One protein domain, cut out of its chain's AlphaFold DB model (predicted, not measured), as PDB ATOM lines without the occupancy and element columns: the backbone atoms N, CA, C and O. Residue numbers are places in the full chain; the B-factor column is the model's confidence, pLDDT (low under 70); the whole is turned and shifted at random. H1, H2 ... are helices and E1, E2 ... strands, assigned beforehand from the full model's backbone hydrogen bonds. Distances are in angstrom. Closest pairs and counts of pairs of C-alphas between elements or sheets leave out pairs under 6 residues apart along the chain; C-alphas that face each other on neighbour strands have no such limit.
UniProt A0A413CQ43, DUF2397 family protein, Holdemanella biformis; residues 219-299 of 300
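What this domain is: This is residues 219 to 299 of the 300 residues of the protein "DUF2397 family protein" of Holdemanella biformis (UniProt A0A413CQ43). A small, twisted sheet of four strands has one long helix, H2, packed across one face, and a separate two-stranded hairpin, E4 and E5, stands beyond the end of the sheet where E3 ends and E6 begins. The short helix H1 lies off the E1 side of the sheet and only grazes it. The printed part has 81 residues, with two named helices and six named strands in the order H1, E1, H2, E2, E3, E4, E5, E6. The four-stranded sheet has the order E1, E6, E3, E2, both sheets are antiparallel, and the class is mixed, helices and strands. The whole is compact, with a radius of gyration of the C-alphas of 11.9 A and a rounded outline of 31 by 29 by 21 A.

Where its parts are: H1, residues 219 to 225, begins with C-alpha 219 at (25.506, 23.207, 13.914). E1 is residues 230 to 232. H2, residues 241 to 255, measures 21.0 A from first to last C-alpha and begins at C-alpha 241 (24.136, 15.154, 2.971). E2 is residues 261 to 263, and E3, residues 269 to 273, measures 13.4 A. E4, residues 279 to 284, measures 16.2 A, and E5, residues 287 to 292, 16.9 A. E6, residues 295 to 298, ends with C-alpha 298 at (39.446, 18.781, 18.010).

How they stand to each other: H2 and the sheet E1, E6, E3, E2 make two layers, a helix on one face of a sheet. H2 has a height over the sheet of 8.8 A and runs across the strands, at 75 degrees to E3 on the local plane. It lies over E3, with 4 of its C-alphas falling there, and only just not over E6, with 2. The closest C-alphas of H2 and E2 are those of Gly 254 and Thr 261, 5.0 A apart. E1 and E2 are the edge strands. Within hydrogen-bond range are N 231 and O 296 between E1 and E6, 2.8 A, N 271 and O 297 between E3 and E6, 2.9 A, and N 270 and O 262 in the hairpin of E2 and E3, 2.9 A. In the hairpin of E4 and E5, N 280 and O 291 are 2.8 A apart. E5 runs on into E6 across a break of 2 residues, at 80 degrees. The closest C-alphas of H2 and E4 are those of Gly 241 and Cys 284, 6.8 A apart, while H2 and E5 are apart. H1 grazes the sheet with residues 222 to 225, only just on it with 5 pairs of C-alphas within 10 A. H1 and H2 are close but not clearly touching, the C-alphas of Leu 222 and Ser 243 being 6.2 A apart, and at 71 degrees they are only just about perpendicular. Every O i to N i+4 pair is within hydrogen-bond range in H2, and 2 of 3 are in H1.

The domain as a whole: The two C-alphas farthest apart are those of Ala 258 and Glu 285, 32.6 A. The printed part has no cut and no long link; the link from E1 to H2 is short, with 8 residues, and the others are tight. The mean pLDDT of the printed part is 84.1, and residue 276 is the one printed residue under 70.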
ATOM      1  N   ASN A 219      24.518  23.340  12.845       81.81
ATOM      2  CA  ASN A 219      25.506  23.207  13.914       81.81
ATOM      3  C   ASN A 219      25.070  22.213  15.001       81.81
ATOM      4  O   ASN A 219      25.915  21.519  15.567       81.81
ATOM      5  N   GLU A 220      23.776  22.107  15.296       85.12
ATOM      6  CA  GLU A 220      23.244  21.093  16.212       85.12
ATOM      7  C   GLU A 220      23.400  19.677  15.655       85.12
ATOM      8  O   GLU A 220      23.909  18.800  16.355       85.12
ATOM      9  N   LYS A 221      23.070  19.467  14.374       84.56
ATOM     10  CA  LYS A 221      23.301  18.181  13.700       84.56
ATOM     11  C   LYS A 221      24.781  17.798  13.710       84.56
ATOM     12  O   LYS A 221      25.112  16.667  14.051       84.56
ATOM     13  N   LEU A 222      25.676  18.742  13.412       82.88
ATOM     14  CA  LEU A 222      27.124  18.510  13.436       82.88
ATOM     15  C   LEU A 222      27.637  18.108  14.822       82.88
ATOM     16  O   LEU A 222      28.476  17.213  14.920       82.88
ATOM     17  N   LYS A 223      27.121  18.719  15.898       82.31
ATOM     18  CA  LYS A 223      27.497  18.355  17.275       82.31
ATOM     19  C   LYS A 223      27.169  16.902  17.609       82.31
ATOM     20  O   LYS A 223      27.952  16.286  18.322       82.31
ATOM     21  N   ASN A 224      26.085  16.339  17.074       84.50
ATOM     22  CA  ASN A 224      25.718  14.939  17.330       84.50
ATOM     23  C   ASN A 224      26.764  13.939  16.806       84.50
ATOM     24  O   ASN A 224      26.895  12.841  17.352       84.50
ATOM     25  N   TYR A 225      27.529  14.319  15.779       83.38
ATOM     26  CA  TYR A 225      28.612  13.499  15.232       83.38
ATOM     27  C   TYR A 225      29.947  13.679  15.974       83.38
ATOM     28  O   TYR A 225      30.854  12.868  15.794       83.38
ATOM     29  N   ILE A 226      30.085  14.712  16.815       84.94
ATOM     30  CA  ILE A 226      31.287  14.963  17.620       84.94
ATOM     31  C   ILE A 226      31.106  14.287  18.983       84.94
ATOM     32  O   ILE A 226      30.381  14.790  19.839       84.94
ATOM     33  N   ARG A 227      31.794  13.166  19.214       81.12
ATOM     34  CA  ARG A 227      31.793  12.455  20.505       81.12
ATOM     35  C   ARG A 227      33.158  12.619  21.168       81.12
ATOM     36  O   ARG A 227      34.176  12.331  20.551       81.12
ATOM     37  N   ASP A 228      33.182  13.136  22.396       78.62
ATOM     38  CA  ASP A 228      34.411  13.374  23.177       78.62
ATOM     39  C   ASP A 228      35.482  14.202  22.439       78.62
ATOM     40  O   ASP A 228      36.681  13.958  22.546       78.62
ATOM     41  N   GLY A 229      35.046  15.191  21.651       80.19
ATOM     42  CA  GLY A 229      35.951  16.035  20.863       80.19
ATOM     43  C   GLY A 229      36.540  15.342  19.632       80.19
ATOM     44  O   GLY A 229      37.471  15.873  19.032       80.19
ATOM     45  N   VAL A 230      35.991  14.195  19.222       85.44
ATOM     46  CA  VAL A 230      36.433  13.446  18.044       85.44
ATOM     47  C   VAL A 230      35.249  13.134  17.130       85.44
ATOM     48  O   VAL A 230      34.180  12.725  17.583       85.44
ATOM     49  N   VAL A 231      35.436  13.316  15.824       88.06
ATOM     50  CA  VAL A 231      34.544  12.756  14.800       88.06
ATOM     51  C   VAL A 231      35.200  11.499  14.265       88.06
ATOM     52  O   VAL A 231      36.263  11.557  13.643       88.06
ATOM     53  N   ASP A 232      34.562  10.369  14.535       86.06
ATOM     54  CA  ASP A 232      35.026   9.045  14.149       86.06
ATOM     55  C   ASP A 232      34.107   8.490  13.059       86.06
ATOM     56  O   ASP A 232      32.988   8.072  13.354       86.06
ATOM     57  N   PHE A 233      34.565   8.515  11.803       85.50
ATOM     58  CA  PHE A 233      33.754   8.102  10.653       85.50
ATOM     59  C   PHE A 233      33.361   6.617  10.693       85.50
ATOM     60  O   PHE A 233      32.367   6.250  10.076       85.50
ATOM     61  N   GLU A 234      34.084   5.776  11.442       83.62
ATOM     62  CA  GLU A 234      33.746   4.356  11.624       83.62
ATOM     63  C   GLU A 234      32.504   4.166  12.512       83.62
ATOM     64  O   GLU A 234      31.780   3.184  12.376       83.62
ATOM     65  N   LYS A 235      32.234   5.113  13.420       82.19
ATOM     66  CA  LYS A 235      31.146   5.028  14.412       82.19
ATOM     67  C   LYS A 235      29.897   5.823  14.028       82.19
ATOM     68  O   LYS A 235      28.994   5.968  14.855       82.19
ATOM     69  N   ILE A 236      29.868   6.393  12.825       84.19
ATOM     70  CA  ILE A 236      28.723   7.154  12.319       84.19
ATOM     71  C   ILE A 236      27.767   6.185  11.618       84.19
ATOM     72  O   ILE A 236      28.127   5.588  10.608       84.19
ATOM     73  N   ASP A 237      26.543   6.063  12.137       78.94
ATOM     74  CA  ASP A 237      25.542   5.132  11.597       78.94
ATOM     75  C   ASP A 237      24.934   5.612  10.270       78.94
ATOM     76  O   ASP A 237      24.905   4.861   9.297       78.94
ATOM     77  N   ILE A 238      24.433   6.853  10.221       83.00
ATOM     78  CA  ILE A 238      23.881   7.490   9.014       83.00
ATOM     79  C   ILE A 238      24.308   8.956   9.012       83.00
ATOM     80  O   ILE A 238      24.107   9.663  10.000       83.00
ATOM     81  N   LEU A 239      24.897   9.403   7.903       85.12
ATOM     82  CA  LEU A 239      25.372  10.771   7.720       85.12
ATOM     83  C   LEU A 239      24.471  11.566   6.761       85.12
ATOM     84  O   LEU A 239      24.258  11.175   5.614       85.12
ATOM     85  N   ASP A 240      23.991  12.718   7.225       86.56
ATOM     86  CA  ASP A 240      23.233  13.682   6.415       86.56
ATOM     87  C   ASP A 240      24.097  14.316   5.300       86.56
ATOM     88  O   ASP A 240      25.306  14.525   5.452       86.56
ATOM     89  N   GLY A 241      23.467  14.652   4.171       83.88
ATOM     90  CA  GLY A 241      24.136  15.154   2.971       83.88
ATOM     91  C   GLY A 241      24.859  16.492   3.164       83.88
ATOM     92  O   GLY A 241      25.941  16.688   2.596       83.88
ATOM     93  N   GLU A 242      24.311  17.404   3.973       83.81
ATOM     94  CA  GLU A 242      24.957  18.688   4.285       83.81
ATOM     95  C   GLU A 242      26.125  18.497   5.256       83.81
ATOM     96  O   GLU A 242      27.243  18.958   4.995       83.81
ATOM     97  N   SER A 243      25.890  17.733   6.325       85.31
ATOM     98  CA  SER A 243      26.901  17.390   7.332       85.31
ATOM     99  C   SER A 243      28.109  16.678   6.707       85.31
ATOM    100  O   SER A 243      29.258  17.004   7.016       85.31
ATOM    101  N   ARG A 244      27.876  15.777   5.742       87.62
ATOM    102  CA  ARG A 244      28.929  15.104   4.966       87.62
ATOM    103  C   ARG A 244      29.836  16.083   4.232       87.62
ATOM    104  O   ARG A 244      31.054  15.932   4.293       87.62
ATOM    105  N   LYS A 245      29.274  17.077   3.534       87.00
ATOM    106  CA  LYS A 245      30.071  18.063   2.782       87.00
ATOM    107  C   LYS A 245      31.003  18.836   3.713       87.00
ATOM    108  O   LYS A 245      32.163  19.052   3.365       87.00
ATOM    109  N   ILE A 246      30.515  19.207   4.895       87.38
ATOM    110  CA  ILE A 246      31.286  19.950   5.897       87.38
ATOM    111  C   ILE A 246      32.405  19.074   6.474       87.38
ATOM    112  O   ILE A 246      33.571  19.470   6.434       87.38
ATOM    113  N   LEU A 247      32.089  17.853   6.922       87.75
ATOM    114  CA  LEU A 247      33.076  16.928   7.491       87.75
ATOM    115  C   LEU A 247      34.155  16.519   6.477       87.75
ATOM    116  O   LEU A 247      35.341  16.528   6.806       87.75
ATOM    117  N   LEU A 248      33.775  16.220   5.229       87.88
ATOM    118  CA  LEU A 248      34.733  15.917   4.159       87.88
ATOM    119  C   LEU A 248      35.567  17.144   3.771       87.88
ATOM    120  O   LEU A 248      36.750  17.002   3.461       87.88
ATOM    121  N   SER A 249      34.993  18.352   3.822       88.50
ATOM    122  CA  SER A 249      35.753  19.590   3.625       88.50
ATOM    123  C   SER A 249      36.817  19.761   4.708       88.50
ATOM    124  O   SER A 249      37.966  20.059   4.392       88.50
ATOM    125  N   TRP A 250      36.477  19.524   5.979       88.81
ATOM    126  CA  TRP A 250      37.437  19.576   7.084       88.81
ATOM    127  C   TRP A 250      38.524  18.507   6.945       88.81
ATOM    128  O   TRP A 250      39.707  18.821   7.068       88.81
ATOM    129  N   LEU A 251      38.144  17.280   6.596       87.94
ATOM    130  CA  LEU A 251      39.083  16.194   6.332       87.94
ATOM    131  C   LEU A 251      40.039  16.539   5.178       87.94
ATOM    132  O   LEU A 251      41.249  16.389   5.311       87.94
ATOM    133  N   SER A 252      39.531  17.095   4.076       86.44
ATOM    134  CA  SER A 252      40.367  17.554   2.961       86.44
ATOM    135  C   SER A 252      41.301  18.700   3.369       86.44
ATOM    136  O   SER A 252      42.484  18.681   3.032       86.44
ATOM    137  N   LYS A 253      40.806  19.689   4.128       85.12
ATOM    138  CA  LYS A 253      41.622  20.809   4.625       85.12
ATOM    139  C   LYS A 253      42.759  20.315   5.526       85.12
ATOM    140  O   LYS A 253      43.884  20.771   5.356       85.12
ATOM    141  N   GLY A 254      42.477  19.381   6.436       84.81
ATOM    142  CA  GLY A 254      43.493  18.810   7.315       84.81
ATOM    143  C   GLY A 254      44.497  17.937   6.562       84.81
ATOM    144  O   GLY A 254      45.688  18.120   6.757       84.81
ATOM    145  N   LEU A 255      44.066  17.059   5.645       84.56
ATOM    146  CA  LEU A 255      44.984  16.172   4.907       84.56
ATOM    147  C   LEU A 255      45.959  16.927   4.000       84.56
ATOM    148  O   LEU A 255      47.048  16.430   3.723       84.56
ATOM    149  N   ASN A 256      45.572  18.110   3.523       83.50
ATOM    150  CA  ASN A 256      46.431  18.906   2.660       83.50
ATOM    151  C   ASN A 256      47.539  19.665   3.420       83.50
ATOM    152  O   ASN A 256      48.492  20.124   2.788       83.50
ATOM    153  N   ASP A 257      47.419  19.848   4.738       84.12
ATOM    154  CA  ASP A 257      48.436  20.525   5.545       84.12
ATOM    155  C   ASP A 257      49.540  19.550   5.991       84.12
ATOM    156  O   ASP A 257      49.270  18.402   6.340       84.12
ATOM    157  N   ALA A 258      50.797  20.007   6.027       75.69
ATOM    158  CA  ALA A 258      51.948  19.151   6.344       75.69
ATOM    159  C   ALA A 258      51.884  18.577   7.772       75.69
ATOM    160  O   ALA A 258      52.332  17.458   8.015       75.69
ATOM    161  N   ASN A 259      51.276  19.326   8.697       78.38
ATOM    162  CA  ASN A 259      51.076  18.922  10.089       78.38
ATOM    163  C   ASN A 259      49.712  18.258  10.333       78.38
ATOM    164  O   ASN A 259      49.360  17.990  11.480       78.38
ATOM    165  N   LYS A 260      48.931  18.017   9.273       83.94
ATOM    166  CA  LYS A 260      47.565  17.479   9.331       83.94
ATOM    167  C   LYS A 260      46.618  18.275  10.232       83.94
ATOM    168  O   LYS A 260      45.693  17.714  10.819       83.94
ATOM    169  N   THR A 261      46.852  19.582  10.361       83.75
ATOM    170  CA  THR A 261      46.085  20.483  11.227       83.75
ATOM    171  C   THR A 261      45.288  21.498  10.423       83.75
ATOM    172  O   THR A 261      45.743  21.977   9.391       83.75
ATOM    173  N   SER A 262      44.092  21.860  10.883       86.75
ATOM    174  CA  SER A 262      43.290  22.913  10.249       86.75
ATOM    175  C   SER A 262      42.306  23.541  11.241       86.75
ATOM    176  O   SER A 262      42.209  23.126  12.396       86.75
ATOM    177  N   LYS A 263      41.591  24.580  10.796       85.94
ATOM    178  CA  LYS A 263      40.502  25.237  11.530       85.94
ATOM    179  C   LYS A 263      39.148  24.923  10.903       85.94
ATOM    180  O   LYS A 263      39.046  24.830   9.676       85.94
ATOM    181  N   THR A 264      38.121  24.756  11.733       81.69
ATOM    182  CA  THR A 264      36.723  24.706  11.283       81.69
ATOM    183  C   THR A 264      36.227  26.090  10.886       81.69
ATOM    184  O   THR A 264      36.864  27.103  11.185       81.69
ATOM    185  N   ASP A 265      35.062  26.147  10.242       78.00
ATOM    186  CA  ASP A 265      34.442  27.413   9.825       78.00
ATOM    187  C   ASP A 265      33.996  28.275  11.028       78.00
ATOM    188  O   ASP A 265      33.876  29.492  10.907       78.00
ATOM    189  N   ASP A 266      33.865  27.660  12.209       73.06
ATOM    190  CA  ASP A 266      33.630  28.323  13.501       73.06
ATOM    191  C   ASP A 266      34.938  28.620  14.278       73.06
ATOM    192  O   ASP A 266      34.903  29.052  15.429       73.06
ATOM    193  N   GLY A 267      36.109  28.390  13.671       78.88
ATOM    194  CA  GLY A 267      37.422  28.772  14.208       78.88
ATOM    195  C   GLY A 267      38.096  27.769  15.153       78.88
ATOM    196  O   GLY A 267      39.178  28.070  15.659       78.88
ATOM    197  N   ARG A 268      37.517  26.580  15.379       83.12
ATOM    198  CA  ARG A 268      38.110  25.541  16.245       83.12
ATOM    199  C   ARG A 268      39.258  24.837  15.540       83.12
ATOM    200  O   ARG A 268      39.118  24.438  14.386       83.12
ATOM    201  N   GLU A 269      40.369  24.649  16.237       87.19
ATOM    202  CA  GLU A 269      41.512  23.905  15.713       87.19
ATOM    203  C   GLU A 269      41.282  22.397  15.832       87.19
ATOM    204  O   GLU A 269      40.803  21.903  16.851       87.19
ATOM    205  N   PHE A 270      41.637  21.654  14.790       89.50
ATOM    206  CA  PHE A 270      41.597  20.197  14.780       89.50
ATOM    207  C   PHE A 270      42.830  19.620  14.092       89.50
ATOM    208  O   PHE A 270      43.525  20.307  13.338       89.50
ATOM    209  N   TYR A 271      43.090  18.346  14.353       88.88
ATOM    210  CA  TYR A 271      44.073  17.544  13.641       88.88
ATOM    211  C   TYR A 271      43.448  16.230  13.174       88.88
ATOM    212  O   TYR A 271      42.448  15.775  13.731       88.88
ATOM    213  N   ILE A 272      44.016  15.641  12.127       88.81
ATOM    214  CA  ILE A 272      43.573  14.345  11.611       88.81
ATOM    215  C   ILE A 272      44.472  13.260  12.182       88.81
ATOM    216  O   ILE A 272      45.691  13.317  12.029       88.81
ATOM    217  N   ASP A 273      43.854  12.275  12.822       83.94
ATOM    218  CA  ASP A 273      44.523  11.065  13.280       83.94
ATOM    219  C   ASP A 273      44.357   9.950  12.240       83.94
ATOM    220  O   ASP A 273      43.239   9.555  11.892       83.94
ATOM    221  N   ASP A 274      45.490   9.461  11.741       80.38
ATOM    222  CA  ASP A 274      45.611   8.397  10.747       80.38
ATOM    223  C   ASP A 274      46.388   7.177  11.271       80.38
ATOM    224  O   ASP A 274      46.867   6.349  10.499       80.38
ATOM    225  N   SER A 275      46.484   7.030  12.595       72.00
ATOM    226  CA  SER A 275      47.252   5.957  13.243       72.00
ATOM    227  C   SER A 275      46.740   4.540  12.928       72.00
ATOM    228  O   SER A 275      47.488   3.578  13.071       72.00
ATOM    229  N   ASN A 276      45.478   4.395  12.500       67.56
ATOM    230  CA  ASN A 276      44.864   3.128  12.094       67.56
ATOM    231  C   ASN A 276      43.983   3.346  10.857       67.56
ATOM    232  O   ASN A 276      42.796   3.626  10.989       67.56
ATOM    233  N   LEU A 277      44.560   3.216   9.661       77.50
ATOM    234  CA  LEU A 277      43.842   3.343   8.390       77.50
ATOM    235  C   LEU A 277      43.297   1.982   7.950       77.50
ATOM    236  O   LEU A 277      44.001   1.185   7.332       77.50
ATOM    237  N   LYS A 278      42.031   1.715   8.260       82.88
ATOM    238  CA  LYS A 278      41.253   0.619   7.679       82.88
ATOM    239  C   LYS A 278      40.280   1.184   6.661       82.88
ATOM    240  O   LYS A 278      39.796   2.298   6.818       82.88
ATOM    241  N   THR A 279      39.975   0.417   5.628       84.50
ATOM    242  CA  THR A 279      38.925   0.785   4.679       84.50
ATOM    243  C   THR A 279      37.563   0.578   5.340       84.50
ATOM    244  O   THR A 279      37.248  -0.543   5.734       84.50
ATOM    245  N   ILE A 280      36.783   1.650   5.481       87.00
ATOM    246  CA  ILE A 280      35.437   1.656   6.066       87.00
ATOM    247  C   ILE A 280      34.396   2.089   5.033       87.00
ATOM    248  O   ILE A 280      34.689   2.853   4.108       87.00
ATOM    249  N   GLU A 281      33.167   1.614   5.215       85.12
ATOM    250  CA  GLU A 281      31.998   2.036   4.444       85.12
ATOM    251  C   GLU A 281      31.164   2.999   5.288       85.12
ATOM    252  O   GLU A 281      30.645   2.623   6.338       85.12
ATOM    253  N   VAL A 282      31.033   4.244   4.833       86.12
ATOM    254  CA  VAL A 282      30.222   5.263   5.506       86.12
ATOM    255  C   VAL A 282      28.865   5.338   4.819       86.12
ATOM    256  O   VAL A 282      28.777   5.588   3.612       86.12
ATOM    257  N   LYS A 283      27.797   5.134   5.595       85.56
ATOM    258  CA  LYS A 283      26.417   5.239   5.114       85.56
ATOM    259  C   LYS A 283      25.931   6.681   5.191       85.56
ATOM    260  O   LYS A 283      26.082   7.351   6.211       85.56
ATOM    261  N   CYS A 284      25.325   7.158   4.116       86.06
ATOM    262  CA  CYS A 284      24.696   8.470   4.021       86.06
ATOM    263  C   CYS A 284      23.219   8.320   3.657       86.06
ATOM    264  O   CYS A 284      22.805   7.282   3.142       86.06
ATOM    265  N   GLU A 285      22.430   9.368   3.886       84.12
ATOM    266  CA  GLU A 285      21.015   9.385   3.480       84.12
ATOM    267  C   GLU A 285      20.825   9.199   1.962       84.12
ATOM    268  O   GLU A 285      19.817   8.651   1.526       84.12
ATOM    269  N   ASP A 286      21.803   9.615   1.155       81.75
ATOM    270  CA  ASP A 286      21.763   9.616  -0.311       81.75
ATOM    271  C   ASP A 286      22.700   8.585  -0.973       81.75
ATOM    272  O   ASP A 286      22.869   8.599  -2.193       81.75
ATOM    273  N   GLY A 287      23.317   7.685  -0.199       82.25
ATOM    274  CA  GLY A 287      24.187   6.632  -0.733       82.25
ATOM    275  C   GLY A 287      25.240   6.134   0.253       82.25
ATOM    276  O   GLY A 287      25.230   6.480   1.429       82.25
ATOM    277  N   MET A 288      26.175   5.309  -0.219       86.56
ATOM    278  CA  MET A 288      27.302   4.819   0.584       86.56
ATOM    279  C   MET A 288      28.614   5.132  -0.128       86.56
ATOM    280  O   MET A 288      28.680   5.074  -1.356       86.56
ATOM    281  N   PHE A 289      29.658   5.458   0.631       87.44
ATOM    282  CA  PHE A 289      30.992   5.658   0.072       87.44
ATOM    283  C   PHE A 289      32.069   5.004   0.934       87.44
ATOM    284  O   PHE A 289      31.917   4.835   2.143       87.44
ATOM    285  N   VAL A 290      33.164   4.625   0.278       86.00
ATOM    286  CA  VAL A 290      34.282   3.913   0.895       86.00
ATOM    287  C   VAL A 290      35.417   4.898   1.159       86.00
ATOM    288  O   VAL A 290      35.839   5.617   0.253       86.00
ATOM    289  N   MET A 291      35.924   4.939   2.391       88.06
ATOM    290  CA  MET A 291      37.054   5.792   2.776       88.06
ATOM    291  C   MET A 291      37.931   5.115   3.838       88.06
ATOM    292  O   MET A 291      37.478   4.186   4.498       88.06
ATOM    293  N   PRO A 292      39.184   5.553   4.044       87.12
ATOM    294  CA  PRO A 292      39.950   5.144   5.216       87.12
ATOM    295  C   PRO A 292      39.312   5.654   6.519       87.12
ATOM    296  O   PRO A 292      38.701   6.723   6.523       87.12
ATOM    297  N   SER A 293      39.493   4.930   7.625       86.62
ATOM    298  CA  SER A 293      39.002   5.246   8.977       86.62
ATOM    299  C   SER A 293      39.739   6.427   9.615       86.62
ATOM    300  O   SER A 293      40.413   6.303  10.638       86.62
ATOM    301  N   TYR A 294      39.640   7.589   8.977       87.56
ATOM    302  CA  TYR A 294      40.151   8.844   9.505       87.56
ATOM    303  C   TYR A 294      39.365   9.269  10.743       87.56
ATOM    304  O   TYR A 294      38.158   9.048  10.836       87.56
ATOM    305  N   ARG A 295      40.041   9.948  11.672       87.38
ATOM    306  CA  ARG A 295      39.400  10.591  12.824       87.38
ATOM    307  C   ARG A 295      39.774  12.066  12.864       87.38
ATOM    308  O   ARG A 295      40.945  12.411  12.718       87.38
ATOM    309  N   ILE A 296      38.784  12.938  13.038       88.62
ATOM    310  CA  ILE A 296      39.004  14.379  13.213       88.62
ATOM    311  C   ILE A 296      38.994  14.665  14.710       88.62
ATOM    312  O   ILE A 296      37.945  14.574  15.342       88.62
ATOM    313  N   CYS A 297      40.147  15.017  15.268       87.62
ATOM    314  CA  CYS A 297      40.319  15.291  16.689       87.62
ATOM    315  C   CYS A 297      40.408  16.802  16.919       87.62
ATOM    316  O   CYS A 297      41.330  17.464  16.434       87.62
ATOM    317  N   PHE A 298      39.453  17.365  17.653       86.75
ATOM    318  CA  PHE A 298      39.446  18.781  18.010       86.75
ATOM    319  C   PHE A 298      40.408  19.051  19.165       86.75
ATOM    320  O   PHE A 298      40.446  18.308  20.146       86.75
ATOM    321  N   LYS A 299      41.182  20.134  19.061       79.88
ATOM    322  CA  LYS A 299      41.971  20.653  20.180       79.88
ATOM    323  C   LYS A 299      41.025  21.413  21.116       79.88
ATOM    324  O   LYS A 299      40.244  22.240  20.642       79.88
TER     325      LYS A 299